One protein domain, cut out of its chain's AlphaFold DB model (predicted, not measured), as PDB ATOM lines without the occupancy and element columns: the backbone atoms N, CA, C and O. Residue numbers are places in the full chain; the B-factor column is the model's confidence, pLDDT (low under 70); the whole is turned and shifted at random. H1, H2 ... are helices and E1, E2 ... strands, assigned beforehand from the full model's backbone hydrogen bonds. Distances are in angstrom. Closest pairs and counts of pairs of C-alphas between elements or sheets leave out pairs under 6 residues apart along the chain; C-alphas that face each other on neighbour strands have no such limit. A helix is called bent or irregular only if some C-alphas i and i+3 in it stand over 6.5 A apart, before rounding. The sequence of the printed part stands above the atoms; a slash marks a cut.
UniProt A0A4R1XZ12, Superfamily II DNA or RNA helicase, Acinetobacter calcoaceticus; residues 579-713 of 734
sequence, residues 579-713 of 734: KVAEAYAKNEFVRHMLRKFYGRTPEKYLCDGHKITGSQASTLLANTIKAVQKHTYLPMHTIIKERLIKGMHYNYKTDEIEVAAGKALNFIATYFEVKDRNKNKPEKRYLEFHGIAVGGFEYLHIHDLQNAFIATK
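This is residues 579 to 713 of the 734 residues of the protein "Superfamily II DNA or RNA helicase" of Acinetobacter calcoaceticus (UniProt A0A4R1XZ12). The longest helix, H4, stands between two unequal parts: on one side of it lies a small lobe of the hairpin E2 and E3 with H5, on the other a larger body. In that body H6 covers one face of a small sheet of three strands, E1, E5 and E4, and the helices H1, H2 and H7 gather beyond the end of H6 that holds Tyr 671. The printed part has 135 residues with seven named helices and five named strands, in the order H1 H2 H3 E1 H4 H5 E2 E3 H6 E4 E5 H7. Its class is mixed, helices and strands, and both sheets, E1 E5 E4 and E2 E3, are antiparallel. The whole is compact, with a radius of gyration of the C-alphas of 15.3 A, and spans 51 by 36 by 26 A.

Find C-alpha 579 at (277.473, 370.829, 192.311); from there H1 runs to residue 586, 11.0 A away. H2, residues 588 to 600, is 18.1 A long; it is neither bent nor irregular, but only just: C-alphas 597 and 600 are 6.3 A apart. H3 is residues 602 to 606, and the strand E1 is residues 611 to 613. Look next at C-alpha 614, at (281.421, 370.150, 215.440), where H4 begins; it runs 26.4 A to residue 632. H5 follows at residues 636 to 641, then E2 at 648 to 651 and E3 at 656 to 659. H6, residues 661 to 671, is 15.9 A long. E4 is residues 674 to 677 and E5 residues 686 to 689. H7, residues 700 to 706, ends at C-alpha 706, at (274.272, 352.694, 196.408); it is irregular, with C-alphas 701 and 704 8.0 A apart.

Start at the sheet E1 E5 E4, where E5 is the inner strand. E1 and E5 are antiparallel, with N 612 and O 687 2.8 A apart, within hydrogen-bond range. E4 and E5 form a hairpin, with N 675 and O 688 at 2.8 A. H6 is on this sheet at a height of 8.9 A, over E5 and E4 and along the strands, at 23 degrees to E5 on the local plane; this gives two layers, a helix on one face of a sheet. H3 and H4 only graze the sheet, with residues 604 to 606 and 614 to 620. With its residues 614 to 621 H4 touches H6 at a steep tilt of 66 degrees, the same way, and the C-alphas of Gly 614 and Ala 661 are the closest, 4.4 A apart. Residues 624 to 628 of H4 touch H2, closest at Phe 589 and Thr 624, whose C-alphas are 6.5 A apart. H2 touches H7 at a shallow tilt of 27 degrees, the same way, with the C-alphas of Tyr 598 and Leu 705 closest at 6.2 A. H1 and H2 touch only at the corner, about perpendicular at 85 degrees, the C-alphas of Tyr 584 and Arg 591 closest at 6.0 A. H1 touches H7 at Ala 585 and His 701, their closest C-alphas, 5.2 A apart. Now look at the sheet of E2 and E3: the closest C-alphas of H4 and E3 are those of Ser 618 and Val 659, 5.1 A apart. In the hairpin of E2 and E3, N 649 and O 658 are 2.8 A apart. H5 and H4 only just touch, with 3 pairs of C-alphas within 8 A, Gln 629 and Met 636 closest at 6.1 A. H5 is apart from H1, H2 and H6, among others. The helix packing is mostly crossed. In H1, H3, H4 and H5 every O i to N i+4 pair is within hydrogen-bond range; in H2 8 of 9 are, in H6 6 of 7, and in H7 1 of 3, beside 2 of 4 O i to N i+3 pairs.

The two C-alphas farthest apart are those of Lys 653 and Lys 713, 53.1 A. The printed part has no cut, and no link is long; those from H5 to E2, E4 to E5 and E5 to H7 are short but not tight. The mean pLDDT of the printed part is 90.1, and no printed residue is under 70.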
ATOM      1  N   LYS A 579     276.253 370.709 191.502       91.50
ATOM      2  CA  LYS A 579     277.473 370.829 192.311       91.50
ATOM      3  C   LYS A 579     277.871 369.493 192.949       91.50
ATOM      4  O   LYS A 579     279.044 369.121 192.919       91.50
ATOM      5  N   VAL A 580     276.916 368.792 193.556       95.25
ATOM      6  CA  VAL A 580     277.179 367.546 194.290       95.25
ATOM      7  C   VAL A 580     277.564 366.407 193.345       95.25
ATOM      8  O   VAL A 580     278.517 365.680 193.620       95.25
ATOM      9  N   ALA A 581     276.887 366.288 192.205       94.38
ATOM     10  CA  ALA A 581     277.146 365.266 191.199       94.38
ATOM     11  C   ALA A 581     278.583 365.320 190.654       94.38
ATOM     12  O   ALA A 581     279.228 364.279 190.506       94.38
ATOM     13  N   GLU A 582     279.109 366.522 190.402       91.19
ATOM     14  CA  GLU A 582     280.507 366.712 189.994       91.19
ATOM     15  C   GLU A 582     281.490 366.289 191.095       91.19
ATOM     16  O   GLU A 582     282.469 365.580 190.834       91.19
ATOM     17  N   ALA A 583     281.196 366.633 192.351       93.06
ATOM     18  CA  ALA A 583     282.015 366.211 193.482       93.06
ATOM     19  C   ALA A 583     281.990 364.685 193.685       93.06
ATOM     20  O   ALA A 583     283.032 364.085 193.944       93.06
ATOM     21  N   TYR A 584     280.843 364.027 193.505       94.44
ATOM     22  CA  TYR A 584     280.735 362.565 193.589       94.44
ATOM     23  C   TYR A 584     281.539 361.864 192.490       94.44
ATOM     24  O   TYR A 584     282.145 360.820 192.738       94.44
ATOM     25  N   ALA A 585     281.620 362.466 191.302       89.38
ATOM     26  CA  ALA A 585     282.431 361.957 190.203       89.38
ATOM     27  C   ALA A 585     283.944 362.130 190.440       89.38
ATOM     28  O   ALA A 585     284.732 361.222 190.145       89.38
ATOM     29  N   LYS A 586     284.371 363.296 190.949       89.25
ATOM     30  CA  LYS A 586     285.769 363.756 190.811       89.25
ATOM     31  C   LYS A 586     286.466 364.194 192.106       89.25
ATOM     32  O   LYS A 586     287.694 364.211 192.117       89.25
ATOM     33  N   ASN A 587     285.750 364.522 193.184       92.50
ATOM     34  CA  ASN A 587     286.355 365.012 194.431       92.50
ATOM     35  C   ASN A 587     286.776 363.848 195.348       92.50
ATOM     36  O   ASN A 587     285.943 363.122 195.892       92.50
ATOM     37  N   GLU A 588     288.081 363.678 195.561       91.19
ATOM     38  CA  GLU A 588     288.618 362.519 196.284       91.19
ATOM     39  C   GLU A 588     288.298 362.522 197.788       91.19
ATOM     40  O   GLU A 588     288.148 361.455 198.388       91.19
ATOM     41  N   PHE A 589     288.115 363.694 198.406       93.88
ATOM     42  CA  PHE A 589     287.712 363.790 199.814       93.88
ATOM     43  C   PHE A 589     286.262 363.348 200.008       93.88
ATOM     44  O   PHE A 589     285.967 362.567 200.917       93.88
ATOM     45  N   VAL A 590     285.371 363.802 199.122       95.31
ATOM     46  CA  VAL A 590     283.954 363.415 199.135       95.31
ATOM     47  C   VAL A 590     283.811 361.923 198.841       95.31
ATOM     48  O   VAL A 590     283.155 361.208 199.596       95.31
ATOM     49  N   ARG A 591     284.506 361.409 197.821       92.62
ATOM     50  CA  ARG A 591     284.478 359.981 197.459       92.62
ATOM     51  C   ARG A 591     285.023 359.076 198.559       92.62
ATOM     52  O   ARG A 591     284.462 358.007 198.805       92.62
ATOM     53  N   HIS A 592     286.081 359.491 199.258       93.12
ATOM     54  CA  HIS A 592     286.575 358.748 200.416       93.12
ATOM     55  C   HIS A 592     285.524 358.673 201.534       93.12
ATOM     56  O   HIS A 592     285.294 357.600 202.092       93.12
ATOM     57  N   MET A 593     284.857 359.790 201.842       94.88
ATOM     58  CA  MET A 593     283.777 359.810 202.832       94.88
ATOM     59  C   MET A 593     282.575 358.961 202.404       94.88
ATOM     60  O   MET A 593     282.081 358.195 203.225       94.88
ATOM     61  N   LEU A 594     282.161 359.009 201.133       94.25
ATOM     62  CA  LEU A 594     281.081 358.168 200.601       94.25
ATOM     63  C   LEU A 594     281.371 356.678 200.798       94.25
ATOM     64  O   LEU A 594     280.555 355.971 201.381       94.25
ATOM     65  N   ARG A 595     282.565 356.210 200.406       92.19
ATOM     66  CA  ARG A 595     282.985 354.813 200.633       92.19
ATOM     67  C   ARG A 595     282.970 354.445 202.113       92.19
ATOM     68  O   ARG A 595     282.604 353.331 202.469       92.19
ATOM     69  N   LYS A 596     283.366 355.373 202.988       91.81
ATOM     70  CA  LYS A 596     283.360 355.155 204.438       91.81
ATOM     71  C   LYS A 596     281.941 355.049 205.001       91.81
ATOM     72  O   LYS A 596     281.715 354.200 205.860       91.81
ATOM     73  N   PHE A 597     281.022 355.900 204.551       92.69
ATOM     74  CA  PHE A 597     279.635 355.899 205.015       92.69
ATOM     75  C   PHE A 597     278.865 354.684 204.499       92.69
ATOM     76  O   PHE A 597     278.224 354.016 205.302       92.69
ATOM     77  N   TYR A 598     279.007 354.334 203.217       91.94
ATOM     78  CA  TYR A 598     278.353 353.155 202.642       91.94
ATOM     79  C   TYR A 598     278.993 351.824 203.077       91.94
ATOM     80  O   TYR A 598     278.292 350.832 203.224       91.94
ATOM     81  N   GLY A 599     280.311 351.780 203.298       85.38
ATOM     82  CA  GLY A 599     281.043 350.514 203.443       85.38
ATOM     83  C   GLY A 599     281.244 349.969 204.862       85.38
ATOM     84  O   GLY A 599     281.709 348.841 204.988       85.38
ATOM     85  N   ARG A 600     280.986 350.735 205.935       76.06
ATOM     86  CA  ARG A 600     281.222 350.259 207.322       76.06
ATOM     87  C   ARG A 600     279.950 350.033 208.131       76.06
ATOM     88  O   ARG A 600     279.819 348.985 208.743       76.06
ATOM     89  N   THR A 601     279.075 351.034 208.181       79.25
ATOM     90  CA  THR A 601     277.812 351.017 208.943       79.25
ATOM     91  C   THR A 601     276.817 351.959 208.258       79.25
ATOM     92  O   THR A 601     276.602 353.075 208.747       79.25
ATOM     93  N   PRO A 602     276.306 351.598 207.071       86.38
ATOM     94  CA  PRO A 602     275.414 352.457 206.297       86.38
ATOM     95  C   PRO A 602     274.094 352.732 207.025       86.38
ATOM     96  O   PRO A 602     273.609 353.861 206.967       86.38
ATOM     97  N   GLU A 603     273.558 351.767 207.785       85.81
ATOM     98  CA  GLU A 603     272.270 351.902 208.489       85.81
ATOM     99  C   GLU A 603     272.282 353.087 209.458       85.81
ATOM    100  O   GLU A 603     271.334 353.867 209.521       85.81
ATOM    101  N   LYS A 604     273.424 353.311 210.115       86.81
ATOM    102  CA  LYS A 604     273.650 354.446 211.015       86.81
ATOM    103  C   LYS A 604     273.366 355.798 210.352       86.81
ATOM    104  O   LYS A 604     272.910 356.729 211.008       86.81
ATOM    105  N   TYR A 605     273.694 355.940 209.071       88.25
ATOM    106  CA  TYR A 605     273.542 357.198 208.335       88.25
ATOM    107  C   TYR A 605     272.232 357.264 207.543       88.25
ATOM    108  O   TYR A 605     271.768 358.362 207.249       88.25
ATOM    109  N   LEU A 606     271.647 356.112 207.202       85.19
ATOM    110  CA  LEU A 606     270.415 356.012 206.418       85.19
ATOM    111  C   LEU A 606     269.146 355.992 207.288       85.19
ATOM    112  O   LEU A 606     268.134 356.545 206.875       85.19
ATOM    113  N   CYS A 607     269.198 355.398 208.486       76.00
ATOM    114  CA  CYS A 607     268.010 355.094 209.294       76.00
ATOM    115  C   CYS A 607     267.995 355.794 210.666       76.00
ATOM    116  O   CYS A 607     266.932 356.182 211.146       76.00
ATOM    117  N   ASP A 608     269.159 355.999 211.294       72.56
ATOM    118  CA  ASP A 608     269.226 356.297 212.738       72.56
ATOM    119  C   ASP A 608     269.267 357.793 213.099       72.56
ATOM    120  O   ASP A 608     269.536 358.155 214.250       72.56
ATOM    121  N   GLY A 609     269.064 358.698 212.135       78.81
ATOM    122  CA  GLY A 609     269.115 360.143 212.397       78.81
ATOM    123  C   GLY A 609     270.452 360.586 213.009       78.81
ATOM    124  O   GLY A 609     270.485 361.445 213.897       78.81
ATOM    125  N   HIS A 610     271.560 359.939 212.620       90.88
ATOM    126  CA  HIS A 610     272.833 360.070 213.322       90.88
ATOM    127  C   HIS A 610     273.306 361.524 213.401       90.88
ATOM    128  O   HIS A 610     273.385 362.243 212.403       90.88
ATOM    129  N   LYS A 611     273.672 361.945 214.616       93.94
ATOM    130  CA  LYS A 611     274.125 363.304 214.906       93.94
ATOM    131  C   LYS A 611     275.645 363.390 214.900       93.94
ATOM    132  O   LYS A 611     276.315 362.628 215.597       93.94
ATOM    133  N   ILE A 612     276.173 364.372 214.172       94.38
ATOM    134  CA  ILE A 612     277.588 364.742 214.170       94.38
ATOM    135  C   ILE A 612     277.734 366.167 214.708       94.38
ATOM    136  O   ILE A 612     277.296 367.141 214.093       94.38
ATOM    137  N   THR A 613     278.377 366.286 215.866       95.50
ATOM    138  CA  THR A 613     278.774 367.565 216.474       95.50
ATOM    139  C   THR A 613     279.978 368.182 215.756       95.50
ATOM    140  O   THR A 613     280.680 367.518 214.991       95.50
ATOM    141  N   GLY A 614     280.273 369.455 216.031       93.81
ATOM    142  CA  GLY A 614     281.421 370.150 215.440       93.81
ATOM    143  C   GLY A 614     282.779 369.460 215.648       93.81
ATOM    144  O   GLY A 614     283.578 369.385 214.711       93.81
ATOM    145  N   SER A 615     283.046 368.909 216.835       93.69
ATOM    146  CA  SER A 615     284.298 368.192 217.133       93.69
ATOM    147  C   SER A 615     284.395 366.861 216.379       93.69
ATOM    148  O   SER A 615     285.443 366.531 215.816       93.69
ATOM    149  N   GLN A 616     283.283 366.127 216.286       95.12
ATOM    150  CA  GLN A 616     283.193 364.886 215.516       95.12
ATOM    151  C   GLN A 616     283.365 365.142 214.014       95.12
ATOM    152  O   GLN A 616     284.110 364.415 213.359       95.12
ATOM    153  N   ALA A 617     282.746 366.199 213.473       95.88
ATOM    154  CA  ALA A 617     282.925 366.612 212.080       95.88
ATOM    155  C   ALA A 617     284.392 366.954 211.781       95.88
ATOM    156  O   ALA A 617     284.941 366.510 210.774       95.88
ATOM    157  N   SER A 618     285.041 367.696 212.684       95.50
ATOM    158  CA  SER A 618     286.458 368.071 212.564       95.50
ATOM    159  C   SER A 618     287.361 366.843 212.523       95.50
ATOM    160  O   SER A 618     288.181 366.704 211.619       95.50
ATOM    161  N   THR A 619     287.144 365.909 213.453       95.88
ATOM    162  CA  THR A 619     287.877 364.636 213.528       95.88
ATOM    163  C   THR A 619     287.655 363.793 212.274       95.88
ATOM    164  O   THR A 619     288.587 363.204 211.729       95.88
ATOM    165  N   LEU A 620     286.415 363.739 211.782       94.94
ATOM    166  CA  LEU A 620     286.069 362.999 210.577       94.94
ATOM    167  C   LEU A 620     286.800 363.555 209.352       94.94
ATOM    168  O   LEU A 620     287.416 362.779 208.623       94.94
ATOM    169  N   LEU A 621     286.768 364.873 209.148       95.44
ATOM    170  CA  LEU A 621     287.428 365.510 208.014       95.44
ATOM    171  C   LEU A 621     288.957 365.426 208.118       95.44
ATOM    172  O   LEU A 621     289.600 365.093 207.127       95.44
ATOM    173  N   ALA A 622     289.543 365.619 209.304       94.62
ATOM    174  CA  ALA A 622     290.981 365.437 209.520       94.62
ATOM    175  C   ALA A 622     291.437 364.008 209.171       94.62
ATOM    176  O   ALA A 622     292.415 363.819 208.444       94.62
ATOM    177  N   ASN A 623     290.685 362.995 209.610       94.31
ATOM    178  CA  ASN A 623     290.965 361.596 209.284       94.31
ATOM    179  C   ASN A 623     290.800 361.295 207.790       94.31
ATOM    180  O   ASN A 623     291.615 360.571 207.223       94.31
ATOM    181  N   THR A 624     289.781 361.867 207.144       94.75
ATOM    182  CA  THR A 624     289.610 361.771 205.688       94.75
ATOM    183  C   THR A 624     290.807 362.373 204.958       94.75
ATOM    184  O   THR A 624     291.324 361.744 204.043       94.75
ATOM    185  N   ILE A 625     291.298 363.544 205.377       93.38
ATOM    186  CA  ILE A 625     292.471 364.180 204.762       93.38
ATOM    187  C   ILE A 625     293.707 363.281 204.896       93.38
ATOM    188  O   ILE A 625     294.372 363.022 203.892       93.38
ATOM    189  N   LYS A 626     293.976 362.747 206.097       92.62
ATOM    190  CA  LYS A 626     295.087 361.806 206.339       92.62
ATOM    191  C   LYS A 626     294.976 360.560 205.443       92.62
ATOM    192  O   LYS A 626     295.965 360.132 204.848       92.62
ATOM    193  N   ALA A 627     293.777 359.991 205.312       92.12
ATOM    194  CA  ALA A 627     293.548 358.796 204.502       92.12
ATOM    195  C   ALA A 627     293.686 359.067 202.996       92.12
ATOM    196  O   ALA A 627     294.359 358.312 202.297       92.12
ATOM    197  N   VAL A 628     293.104 360.162 202.498       91.31
ATOM    198  CA  VAL A 628     293.240 360.581 201.095       91.31
ATOM    199  C   VAL A 628     294.702 360.835 200.764       91.31
ATOM    200  O   VAL A 628     295.177 360.293 199.773       91.31
ATOM    201  N   GLN A 629     295.442 361.564 201.604       90.12
ATOM    202  CA  GLN A 629     296.883 361.756 201.432       90.12
ATOM    203  C   GLN A 629     297.630 360.419 201.337       90.12
ATOM    204  O   GLN A 629     298.442 360.241 200.435       90.12
ATOM    205  N   LYS A 630     297.337 359.455 202.219       89.19
ATOM    206  CA  LYS A 630     297.996 358.139 202.201       89.19
ATOM    207  C   LYS A 630     297.740 357.363 200.904       89.19
ATOM    208  O   LYS A 630     298.635 356.677 200.428       89.19
ATOM    209  N   HIS A 631     296.524 357.435 200.362       85.75
ATOM    210  CA  HIS A 631     296.137 356.662 199.177       85.75
ATOM    211  C   HIS A 631     296.466 357.352 197.854       85.75
ATOM    212  O   HIS A 631     296.751 356.669 196.877       85.75
ATOM    213  N   THR A 632     296.406 358.682 197.820       85.00
ATOM    214  CA  THR A 632     296.596 359.468 196.594       85.00
ATOM    215  C   THR A 632     297.979 360.078 196.471       85.00
ATOM    216  O   THR A 632     298.318 360.556 195.395       85.00
ATOM    217  N   TYR A 633     298.761 360.069 197.554       85.19
ATOM    218  CA  TYR A 633     300.024 360.793 197.709       85.19
ATOM    219  C   TYR A 633     299.895 362.320 197.632       85.19
ATOM    220  O   TYR A 633     300.909 363.014 197.620       85.19
ATOM    221  N   LEU A 634     298.674 362.873 197.652       86.69
ATOM    222  CA  LEU A 634     298.477 364.320 197.707       86.69
ATOM    223  C   LEU A 634     299.111 364.906 198.990       86.69
ATOM    224  O   LEU A 634     298.778 364.457 200.089       86.69
ATOM    225  N   PRO A 635     299.971 365.937 198.896       85.81
ATOM    226  CA  PRO A 635     300.747 366.481 200.013       85.81
ATOM    227  C   PRO A 635     299.927 367.394 200.946       85.81
ATOM    228  O   PRO A 635     300.338 368.511 201.262       85.81
ATOM    229  N   MET A 636     298.768 366.936 201.427       87.38
ATOM    230  CA  MET A 636     297.846 367.749 202.234       87.38
ATOM    231  C   MET A 636     298.474 368.302 203.518       87.38
ATOM    232  O   MET A 636     298.214 369.453 203.865       87.38
ATOM    233  N   HIS A 637     299.348 367.547 204.191       86.75
ATOM    234  CA  HIS A 637     300.123 368.061 205.326       86.75
ATOM    235  C   HIS A 637     300.932 369.310 204.963       86.75
ATOM    236  O   HIS A 637     300.885 370.294 205.697       86.75
ATOM    237  N   THR A 638     301.643 369.296 203.834       84.12
ATOM    238  CA  THR A 638     302.427 370.449 203.367       84.12
ATOM    239  C   THR A 638     301.509 371.631 203.073       84.12
ATOM    240  O   THR A 638     301.753 372.734 203.549       84.12
ATOM    241  N   ILE A 639     300.393 371.386 202.381       86.44
ATOM    242  CA  ILE A 639     299.409 372.425 202.044       86.44
ATOM    243  C   ILE A 639     298.845 373.105 203.305       86.44
ATOM    244  O   ILE A 639     298.704 374.328 203.355       86.44
ATOM    245  N   ILE A 640     298.536 372.324 204.342       87.31
ATOM    246  CA  ILE A 640     297.972 372.836 205.596       87.31
ATOM    247  C   ILE A 640     299.044 373.541 206.443       87.31
ATOM    248  O   ILE A 640     298.747 374.566 207.064       87.31
ATOM    249  N   LYS A 641     300.299 373.064 206.429       86.19
ATOM    250  CA  LYS A 641     301.444 373.736 207.078       86.19
ATOM    251  C   LYS A 641     301.672 375.148 206.538       86.19
ATOM    252  O   LYS A 641     301.957 376.049 207.325       86.19
ATOM    253  N   GLU A 642     301.437 375.358 205.244       83.94
ATOM    254  CA  GLU A 642     301.509 376.670 204.583       83.94
ATOM    255  C   GLU A 642     300.344 377.618 204.950       83.94
ATOM    256  O   GLU A 642     300.306 378.759 204.498       83.94
ATOM    257  N   ARG A 643     299.384 377.200 205.792       81.62
ATOM    258  CA  ARG A 643     298.265 378.041 206.281       81.62
ATOM    259  C   ARG A 643     297.421 378.676 205.169       81.62
ATOM    260  O   ARG A 643     296.872 379.765 205.332       81.62
ATOM    261  N   LEU A 644     297.297 377.993 204.040       74.44
ATOM    262  CA  LEU A 644     296.546 378.483 202.881       74.44
ATOM    263  C   LEU A 644     295.046 378.269 202.987       74.44
ATOM    264  O   LEU A 644     294.260 379.024 202.423       74.44
ATOM    265  N   ILE A 645     294.648 377.240 203.725       83.19
ATOM    266  CA  ILE A 645     293.256 376.853 203.854       83.19
ATOM    267  C   ILE A 645     292.728 377.435 205.165       83.19
ATOM    268  O   ILE A 645     292.983 376.906 206.245       83.19
ATOM    269  N   LYS A 646     291.959 378.529 205.081       81.88
ATOM    270  CA  LYS A 646     291.340 379.154 206.263       81.88
ATOM    271  C   LYS A 646     290.556 378.116 207.069       81.88
ATOM    272  O   LYS A 646     289.743 377.395 206.491       81.88
ATOM    273  N   GLY A 647     290.765 378.063 208.385       85.81
ATOM    274  CA  GLY A 647     290.098 377.109 209.277       85.81
ATOM    275  C   GLY A 647     290.681 375.692 209.251       85.81
ATOM    276  O   GLY A 647     290.007 374.771 209.702       85.81
ATOM    277  N   MET A 648     291.886 375.502 208.710       90.56
ATOM    278  CA  MET A 648     292.683 374.284 208.865       90.56
ATOM    279  C   MET A 648     294.092 374.659 209.314       90.56
ATOM    280  O   MET A 648     294.704 375.574 208.760       90.56
ATOM    281  N   HIS A 649     294.603 373.952 210.314       90.00
ATOM    282  CA  HIS A 649     295.906 374.210 210.910       90.00
ATOM    283  C   HIS A 649     296.639 372.899 211.160       90.00
ATOM    284  O   HIS A 649     296.030 371.848 211.331       90.00
ATOM    285  N   TYR A 650     297.964 372.966 211.166       89.69
ATOM    286  CA  TYR A 650     298.801 371.843 211.554       89.69
ATOM    287  C   TYR A 650     299.371 372.111 212.946       89.69
ATOM    288  O   TYR A 650     300.009 373.146 213.174       89.69
ATOM    289  N   ASN A 651     299.131 371.186 213.869       87.75
ATOM    290  CA  ASN A 651     299.654 371.238 215.220       87.75
ATOM    291  C   ASN A 651     301.028 370.560 215.263       87.75
ATOM    292  O   ASN A 651     301.145 369.338 215.243       87.75
ATOM    293  N   TYR A 652     302.080 371.374 215.355       87.00
ATOM    294  CA  TYR A 652     303.467 370.899 215.406       87.00
ATOM    295  C   TYR A 652     303.810 370.108 216.677       87.00
ATOM    296  O   TYR A 652     304.812 369.402 216.679       87.00
ATOM    297  N   LYS A 653     303.020 370.225 217.754       87.69
ATOM    298  CA  LYS A 653     303.257 369.491 219.007       87.69
ATOM    299  C   LYS A 653     302.703 368.072 218.954       87.69
ATOM    300  O   LYS A 653     303.309 367.172 219.517       87.69
ATOM    301  N   THR A 654     301.547 367.892 218.317       85.38
ATOM    302  CA  THR A 654     300.863 366.594 218.232       85.38
ATOM    303  C   THR A 654     301.061 365.893 216.888       85.38
ATOM    304  O   THR A 654     300.674 364.738 216.764       85.38
ATOM    305  N   ASP A 655     301.672 366.560 215.900       83.25
ATOM    306  CA  ASP A 655     301.783 366.086 214.509       83.25
ATOM    307  C   ASP A 655     300.403 365.794 213.882       83.25
ATOM    308  O   ASP A 655     300.188 364.821 213.157       83.25
ATOM    309  N   GLU A 656     299.417 366.647 214.184       87.75
ATOM    310  CA  GLU A 656     298.036 366.457 213.738       87.75
ATOM    311  C   GLU A 656     297.479 367.623 212.925       87.75
ATOM    312  O   GLU A 656     297.831 368.790 213.106       87.75
ATOM    313  N   ILE A 657     296.557 367.288 212.020       90.12
ATOM    314  CA  ILE A 657     295.727 368.257 211.310       90.12
ATOM    315  C   ILE A 657     294.542 368.616 212.202       90.12
ATOM    316  O   ILE A 657     293.714 367.764 212.519       90.12
ATOM    317  N   GLU A 658     294.417 369.897 212.515       92.38
ATOM    318  CA  GLU A 658     293.266 370.477 213.186       92.38
ATOM    319  C   GLU A 658     292.369 371.171 212.159       92.38
ATOM    320  O   GLU A 658     292.814 372.001 211.361       92.38
ATOM    321  N   VAL A 659     291.079 370.847 212.182       93.44
ATOM    322  CA  VAL A 659     290.073 371.474 211.321       93.44
ATOM    323  C   VAL A 659     289.076 372.210 212.199       93.44
ATOM    324  O   VAL A 659     288.570 371.656 213.168       93.44
ATOM    325  N   ALA A 660     288.766 373.458 211.859       93.56
ATOM    326  CA  ALA A 660     287.752 374.224 212.563       93.56
ATOM    327  C   ALA A 660     286.369 373.579 212.381       93.56
ATOM    328  O   ALA A 660     285.940 373.313 211.254       93.56
ATOM    329  N   ALA A 661     285.628 373.427 213.481       93.19
ATOM    330  CA  ALA A 661     284.300 372.808 213.504       93.19
ATOM    331  C   ALA A 661     283.347 373.367 212.442       93.19
ATOM    332  O   ALA A 661     282.753 372.609 211.680       93.19
ATOM    333  N   GLY A 662     283.245 374.696 212.330       91.62
ATOM    334  CA  GLY A 662     282.383 375.333 211.334       91.62
ATOM    335  C   GLY A 662     282.749 374.970 209.892       91.62
ATOM    336  O   GLY A 662     281.856 374.782 209.070       91.62
ATOM    337  N   LYS A 663     284.047 374.810 209.592       91.88
ATOM    338  CA  LYS A 663     284.522 374.412 208.262       91.88
ATOM    339  C   LYS A 663     284.173 372.962 207.954       91.88
ATOM    340  O   LYS A 663     283.653 372.688 206.877       91.88
ATOM    341  N   ALA A 664     284.400 372.057 208.904       95.00
ATOM    342  CA  ALA A 664     284.057 370.651 208.732       95.00
ATOM    343  C   ALA A 664     282.542 370.431 208.592       95.00
ATOM    344  O   ALA A 664     282.112 369.706 207.699       95.00
ATOM    345  N   LEU A 665     281.731 371.108 209.415       95.94
ATOM    346  CA  LEU A 665     280.270 371.056 209.315       95.94
ATOM    347  C   LEU A 665     279.783 371.596 207.962       95.94
ATOM    348  O   LEU A 665     278.944 370.969 207.329       95.94
ATOM    349  N   ASN A 666     280.329 372.717 207.479       93.81
ATOM    350  CA  ASN A 666     279.962 373.257 206.165       93.81
ATOM    351  C   ASN A 666     280.326 372.301 205.021       93.81
ATOM    352  O   ASN A 666     279.528 372.136 204.103       93.81
ATOM    353  N   PHE A 667     281.503 371.669 205.080       94.31
ATOM    354  CA  PHE A 667     281.926 370.698 204.071       94.31
ATOM    355  C   PHE A 667     280.964 369.505 204.015       94.31
ATOM    356  O   PHE A 667     280.469 369.166 202.946       94.31
ATOM    357  N   ILE A 668     280.631 368.917 205.168       95.56
ATOM    358  CA  ILE A 668     279.703 367.779 205.222       95.56
ATOM    359  C   ILE A 668     278.300 368.203 204.763       95.56
ATOM    360  O   ILE A 668     277.715 367.540 203.917       95.56
ATOM    361  N   ALA A 669     277.788 369.336 205.249       94.88
ATOM    362  CA  ALA A 669     276.461 369.830 204.875       94.88
ATOM    363  C   ALA A 669     276.318 370.197 203.392       94.88
ATOM    364  O   ALA A 669     275.204 370.299 202.899       94.88
ATOM    365  N   THR A 670     277.430 370.414 202.688       94.56
ATOM    366  CA  THR A 670     277.417 370.685 201.246       94.56
ATOM    367  C   THR A 670     277.250 369.407 200.421       94.56
ATOM    368  O   THR A 670     276.684 369.467 199.337       94.56
ATOM    369  N   TYR A 671     277.771 368.270 200.898       95.88
ATOM    370  CA  TYR A 671     277.955 367.066 200.077       95.88
ATOM    371  C   TYR A 671     277.200 365.831 200.564       95.88
ATOM    372  O   TYR A 671     277.263 364.798 199.900       95.88
ATOM    373  N   PHE A 672     276.504 365.906 201.696       95.38
ATOM    374  CA  PHE A 672     275.765 364.782 202.269       95.38
ATOM    375  C   PHE A 672     274.376 365.221 202.725       95.38
ATOM    376  O   PHE A 672     274.182 366.378 203.102       95.38
ATOM    377  N   GLU A 673     273.419 364.294 202.715       93.88
ATOM    378  CA  GLU A 673     272.026 364.573 203.079       93.88
ATOM    379  C   GLU A 673     271.865 364.728 204.598       93.88
ATOM    380  O   GLU A 673     271.678 363.770 205.356       93.88
ATOM    381  N   VAL A 674     271.967 365.975 205.061       94.00
ATOM    382  CA  VAL A 674     271.928 366.320 206.483       94.00
ATOM    383  C   VAL A 674     271.046 367.537 206.752       94.00
ATOM    384  O   VAL A 674     270.986 368.479 205.966       94.00
ATOM    385  N   LYS A 675     270.436 367.582 207.939       93.25
ATOM    386  CA  LYS A 675     269.831 368.805 208.484       93.25
ATOM    387  C   LYS A 675     270.835 369.537 209.368       93.25
ATOM    388  O   LYS A 675     271.321 368.987 210.356       93.25
ATOM    389  N   ASP A 676     271.106 370.797 209.034       93.75
ATOM    390  CA  ASP A 676     271.977 371.690 209.804       93.75
ATOM    391  C   ASP A 676     271.197 372.366 210.939       93.75
ATOM    392  O   ASP A 676     270.411 373.295 210.731       93.75
ATOM    393  N   ARG A 677     271.381 371.869 212.162       93.62
ATOM    394  CA  ARG A 677     270.666 372.340 213.350       93.62
ATOM    395  C   ARG A 677     271.496 373.389 214.076       93.62
ATOM    396  O   ARG A 677     272.701 373.235 214.253       93.62
ATOM    397  N   ASN A 678     270.834 374.444 214.559       90.44
ATOM    398  CA  ASN A 678     271.464 375.554 215.283       90.44
ATOM    399  C   ASN A 678     272.568 376.280 214.485       90.44
ATOM    400  O   ASN A 678     273.542 376.742 215.073       90.44
ATOM    401  N   LYS A 679     272.408 376.433 213.163       86.69
ATOM    402  CA  LYS A 679     273.390 377.071 212.261       86.69
ATOM    403  C   LYS A 679     273.946 378.412 212.772       86.69
ATOM    404  O   LYS A 679     275.136 378.674 212.631       86.69
ATOM    405  N   ASN A 680     273.106 379.215 213.429       85.00
ATOM    406  CA  ASN A 680     273.462 380.538 213.963       85.00
ATOM    407  C   ASN A 680     274.061 380.508 215.385       85.00
ATOM    408  O   ASN A 680     274.374 381.558 215.936       85.00
ATOM    409  N   LYS A 681     274.202 379.328 216.006       88.69
ATOM    410  CA  LYS A 681     274.776 379.139 217.349       88.69
ATOM    411  C   LYS A 681     275.946 378.149 217.254       88.69
ATOM    412  O   LYS A 681     275.735 376.960 217.493       88.69
ATOM    413  N   PRO A 682     277.168 378.612 216.911       82.88
ATOM    414  CA  PRO A 682     278.300 377.745 216.567       82.88
ATOM    415  C   PRO A 682     278.589 376.631 217.579       82.88
ATOM    416  O   PRO A 682     278.811 375.493 217.184       82.88
ATOM    417  N   GLU A 683     278.511 376.932 218.876       85.12
ATOM    418  CA  GLU A 683     278.809 375.970 219.947       85.12
ATOM    419  C   GLU A 683     277.747 374.875 220.119       85.12
ATOM    420  O   GLU A 683     278.031 373.811 220.659       85.12
ATOM    421  N   LYS A 684     276.520 375.113 219.639       89.38
ATOM    422  CA  LYS A 684     275.402 374.156 219.692       89.38
ATOM    423  C   LYS A 684     275.068 373.571 218.317       89.38
ATOM    424  O   LYS A 684     274.057 372.876 218.187       89.38
ATOM    425  N   ARG A 685     275.862 373.892 217.290       94.94
ATOM    426  CA  ARG A 685     275.630 373.476 215.906       94.94
ATOM    427  C   ARG A 685     276.004 372.008 215.716       94.94
ATOM    428  O   ARG A 685     277.087 371.577 216.113       94.94
ATOM    429  N   TYR A 686     275.118 371.250 215.080       95.69
ATOM    430  CA  TYR A 686     275.355 369.852 214.714       95.69
ATOM    431  C   TYR A 686     274.615 369.503 213.420       95.69
ATOM    432  O   TYR A 686     273.656 370.176 213.039       95.69
ATOM    433  N   LEU A 687     275.066 368.439 212.761       96.25
ATOM    434  CA  LEU A 687     274.415 367.872 211.583       96.25
ATOM    435  C   LEU A 687     273.678 366.598 211.963       96.25
ATOM    436  O   LEU A 687     274.204 365.782 212.716       96.25
ATOM    437  N   GLU A 688     272.475 366.436 211.437       95.25
ATOM    438  CA  GLU A 688     271.635 365.254 211.612       95.25
ATOM    439  C   GLU A 688     271.468 364.570 210.252       95.25
ATOM    440  O   GLU A 688     270.877 365.159 209.345       95.25
ATOM    441  N   PHE A 689     272.022 363.369 210.089       93.44
ATOM    442  CA  PHE A 689     271.948 362.613 208.835       93.44
ATOM    443  C   PHE A 689     270.520 362.142 208.564       93.44
ATOM    444  O   PHE A 689     269.861 361.623 209.458       93.44
ATOM    445  N   HIS A 690     270.063 362.346 207.330       89.88
ATOM    446  CA  HIS A 690     268.782 361.845 206.808       89.88
ATOM    447  C   HIS A 690     268.978 360.955 205.572       89.88
ATOM    448  O   HIS A 690     268.021 360.473 204.979       89.88
ATOM    449  N   GLY A 691     270.234 360.760 205.184       90.75
ATOM    450  CA  GLY A 691     270.683 359.975 204.056       90.75
ATOM    451  C   GLY A 691     272.184 360.185 203.884       90.75
ATOM    452  O   GLY A 691     272.799 361.009 204.565       90.75
ATOM    453  N   ILE A 692     272.797 359.444 202.967       93.75
ATOM    454  CA  ILE A 692     274.209 359.650 202.627       93.75
ATOM    455  C   ILE A 692     274.307 360.578 201.415       93.75
ATOM    456  O   ILE A 692     274.827 361.686 201.532       93.75
ATOM    457  N   ALA A 693     273.795 360.138 200.265       93.94
ATOM    458  CA  ALA A 693     273.769 360.942 199.051       93.94
ATOM    459  C   ALA A 693     272.708 362.050 199.141       93.94
ATOM    460  O   ALA A 693     271.592 361.787 199.586       93.94
ATOM    461  N   VAL A 694     273.046 363.267 198.703       94.25
ATOM    462  CA  VAL A 694     272.134 364.427 198.734       94.25
ATOM    463  C   VAL A 694     270.844 364.121 197.972       94.25
ATOM    464  O   VAL A 694     270.883 363.690 196.820       94.25
ATOM    465  N   GLY A 695     269.711 364.337 198.638       89.88
ATOM    466  CA  GLY A 695     268.358 364.042 198.172       89.88
ATOM    467  C   GLY A 695     267.974 362.563 198.163       89.88
ATOM    468  O   GLY A 695     266.854 362.247 197.794       89.88
ATOM    469  N   GLY A 696     268.869 361.651 198.555       88.56
ATOM    470  CA  GLY A 696     268.615 360.208 198.470       88.56
ATOM    471  C   GLY A 696     268.531 359.673 197.035       88.56
ATOM    472  O   GLY A 696     268.157 358.519 196.847       88.56
ATOM    473  N   PHE A 697     268.892 360.488 196.039       93.38
ATOM    474  CA  PHE A 697     268.832 360.132 194.623       93.38
ATOM    475  C   PHE A 697     269.888 359.092 194.239       93.38
ATOM    476  O   PHE A 697     270.929 358.944 194.890       93.38
ATOM    477  N   GLU A 698     269.643 358.405 193.131       94.38
ATOM    478  CA  GLU A 698     270.565 357.444 192.543       94.38
ATOM    479  C   GLU A 698     271.550 358.125 191.589       94.38
ATOM    480  O   GLU A 698     271.243 358.448 190.437       94.38
ATOM    481  N   TYR A 699     272.779 358.314 192.060       95.44
ATOM    482  CA  TYR A 699     273.841 358.954 191.298       95.44
ATOM    483  C   TYR A 699     274.668 357.910 190.548       95.44
ATOM    484  O   TYR A 699     275.252 357.008 191.149       95.44
ATOM    485  N   LEU A 700     274.833 358.096 189.239       93.62
ATOM    486  CA  LEU A 700     275.607 357.200 188.369       93.62
ATOM    487  C   LEU A 700     277.043 356.974 188.867       93.62
ATOM    488  O   LEU A 700     277.564 355.864 188.795       93.62
ATOM    489  N   HIS A 701     277.683 358.018 189.399       91.06
ATOM    490  CA  HIS A 701     279.101 357.993 189.792       91.06
ATOM    491  C   HIS A 701     279.393 357.219 191.082       91.06
ATOM    492  O   HIS A 701     280.559 356.956 191.376       91.06
ATOM    493  N   ILE A 702     278.356 356.905 191.860       92.62
ATOM    494  CA  ILE A 702     278.446 356.176 193.136       92.62
ATOM    495  C   ILE A 702     277.437 355.020 193.187       92.62
ATOM    496  O   ILE A 702     277.131 354.509 194.263       92.62
ATOM    497  N   HIS A 703     276.901 354.622 192.031       90.31
ATOM    498  CA  HIS A 703     275.858 353.608 191.925       90.31
ATOM    499  C   HIS A 703     276.312 352.259 192.497       90.31
ATOM    500  O   HIS A 703     275.542 351.583 193.164       90.31
ATOM    501  N   ASP A 704     277.587 351.908 192.327       89.56
ATOM    502  CA  ASP A 704     278.221 350.727 192.922       89.56
ATOM    503  C   ASP A 704     278.134 350.706 194.458       89.56
ATOM    504  O   ASP A 704     277.951 349.645 195.051       89.56
ATOM    505  N   LEU A 705     278.217 351.876 195.101       90.69
ATOM    506  CA  LEU A 705     278.058 352.021 196.550       90.69
ATOM    507  C   LEU A 705     276.584 352.025 196.976       90.69
ATOM    508  O   LEU A 705     276.263 351.587 198.079       90.69
ATOM    509  N   GLN A 706     275.698 352.539 196.119       90.81
ATOM    510  CA  GLN A 706     274.272 352.694 196.408       90.81
ATOM    511  C   GLN A 706     273.452 351.431 196.136       90.81
ATOM    512  O   GLN A 706     272.430 351.251 196.788       90.81
ATOM    513  N   ASN A 707     273.887 350.558 195.220       86.44
ATOM    514  CA  ASN A 707     273.078 349.470 194.654       86.44
ATOM    515  C   ASN A 707     272.419 348.558 195.708       86.44
ATOM    516  O   ASN A 707     271.294 348.113 195.532       86.44
ATOM    517  N   ALA A 708     273.092 348.318 196.838       86.19
ATOM    518  CA  ALA A 708     272.558 347.491 197.924       86.19
ATOM    519  C   ALA A 708     271.444 348.166 198.756       86.19
ATOM    520  O   ALA A 708     270.792 347.496 199.554       86.19
ATOM    521  N   PHE A 709     271.239 349.475 198.599       85.31
ATOM    522  CA  PHE A 709     270.365 350.305 199.439       85.31
ATOM    523  C   PHE A 709     269.281 351.044 198.648       85.31
ATOM    524  O   PHE A 709     268.489 351.777 199.238       85.31
ATOM    525  N   ILE A 710     269.256 350.887 197.325       83.56
ATOM    526  CA  ILE A 710     268.295 351.544 196.436       83.56
ATOM    527  C   ILE A 710     267.191 350.562 196.052       83.56
ATOM    528  O   ILE A 710     267.437 349.384 195.795       83.56
ATOM    529  N   ALA A 711     265.953 351.046 196.042       83.31
ATOM    530  CA  ALA A 711     264.810 350.252 195.619       83.31
ATOM    531  C   ALA A 711     264.671 350.304 194.095       83.31
ATOM    532  O   ALA A 711     264.780 351.373 193.496       83.31
ATOM    533  N   THR A 712     264.356 349.168 193.469       84.94
ATOM    534  CA  THR A 712     264.076 349.121 192.031       84.94
ATOM    535  C   THR A 712     262.934 350.071 191.685       84.94
ATOM    536  O   THR A 712     261.812 349.912 192.168       84.94
ATOM    537  N   LYS A 713     263.212 351.047 190.817       91.75
ATOM    538  CA  LYS A 713     262.195 351.970 190.318       91.75
ATOM    539  C   LYS A 713     261.196 351.241 189.420       91.75
ATOM    540  O   LYS A 713     261.577 350.450 188.556       91.75
TER     541      LYS A 713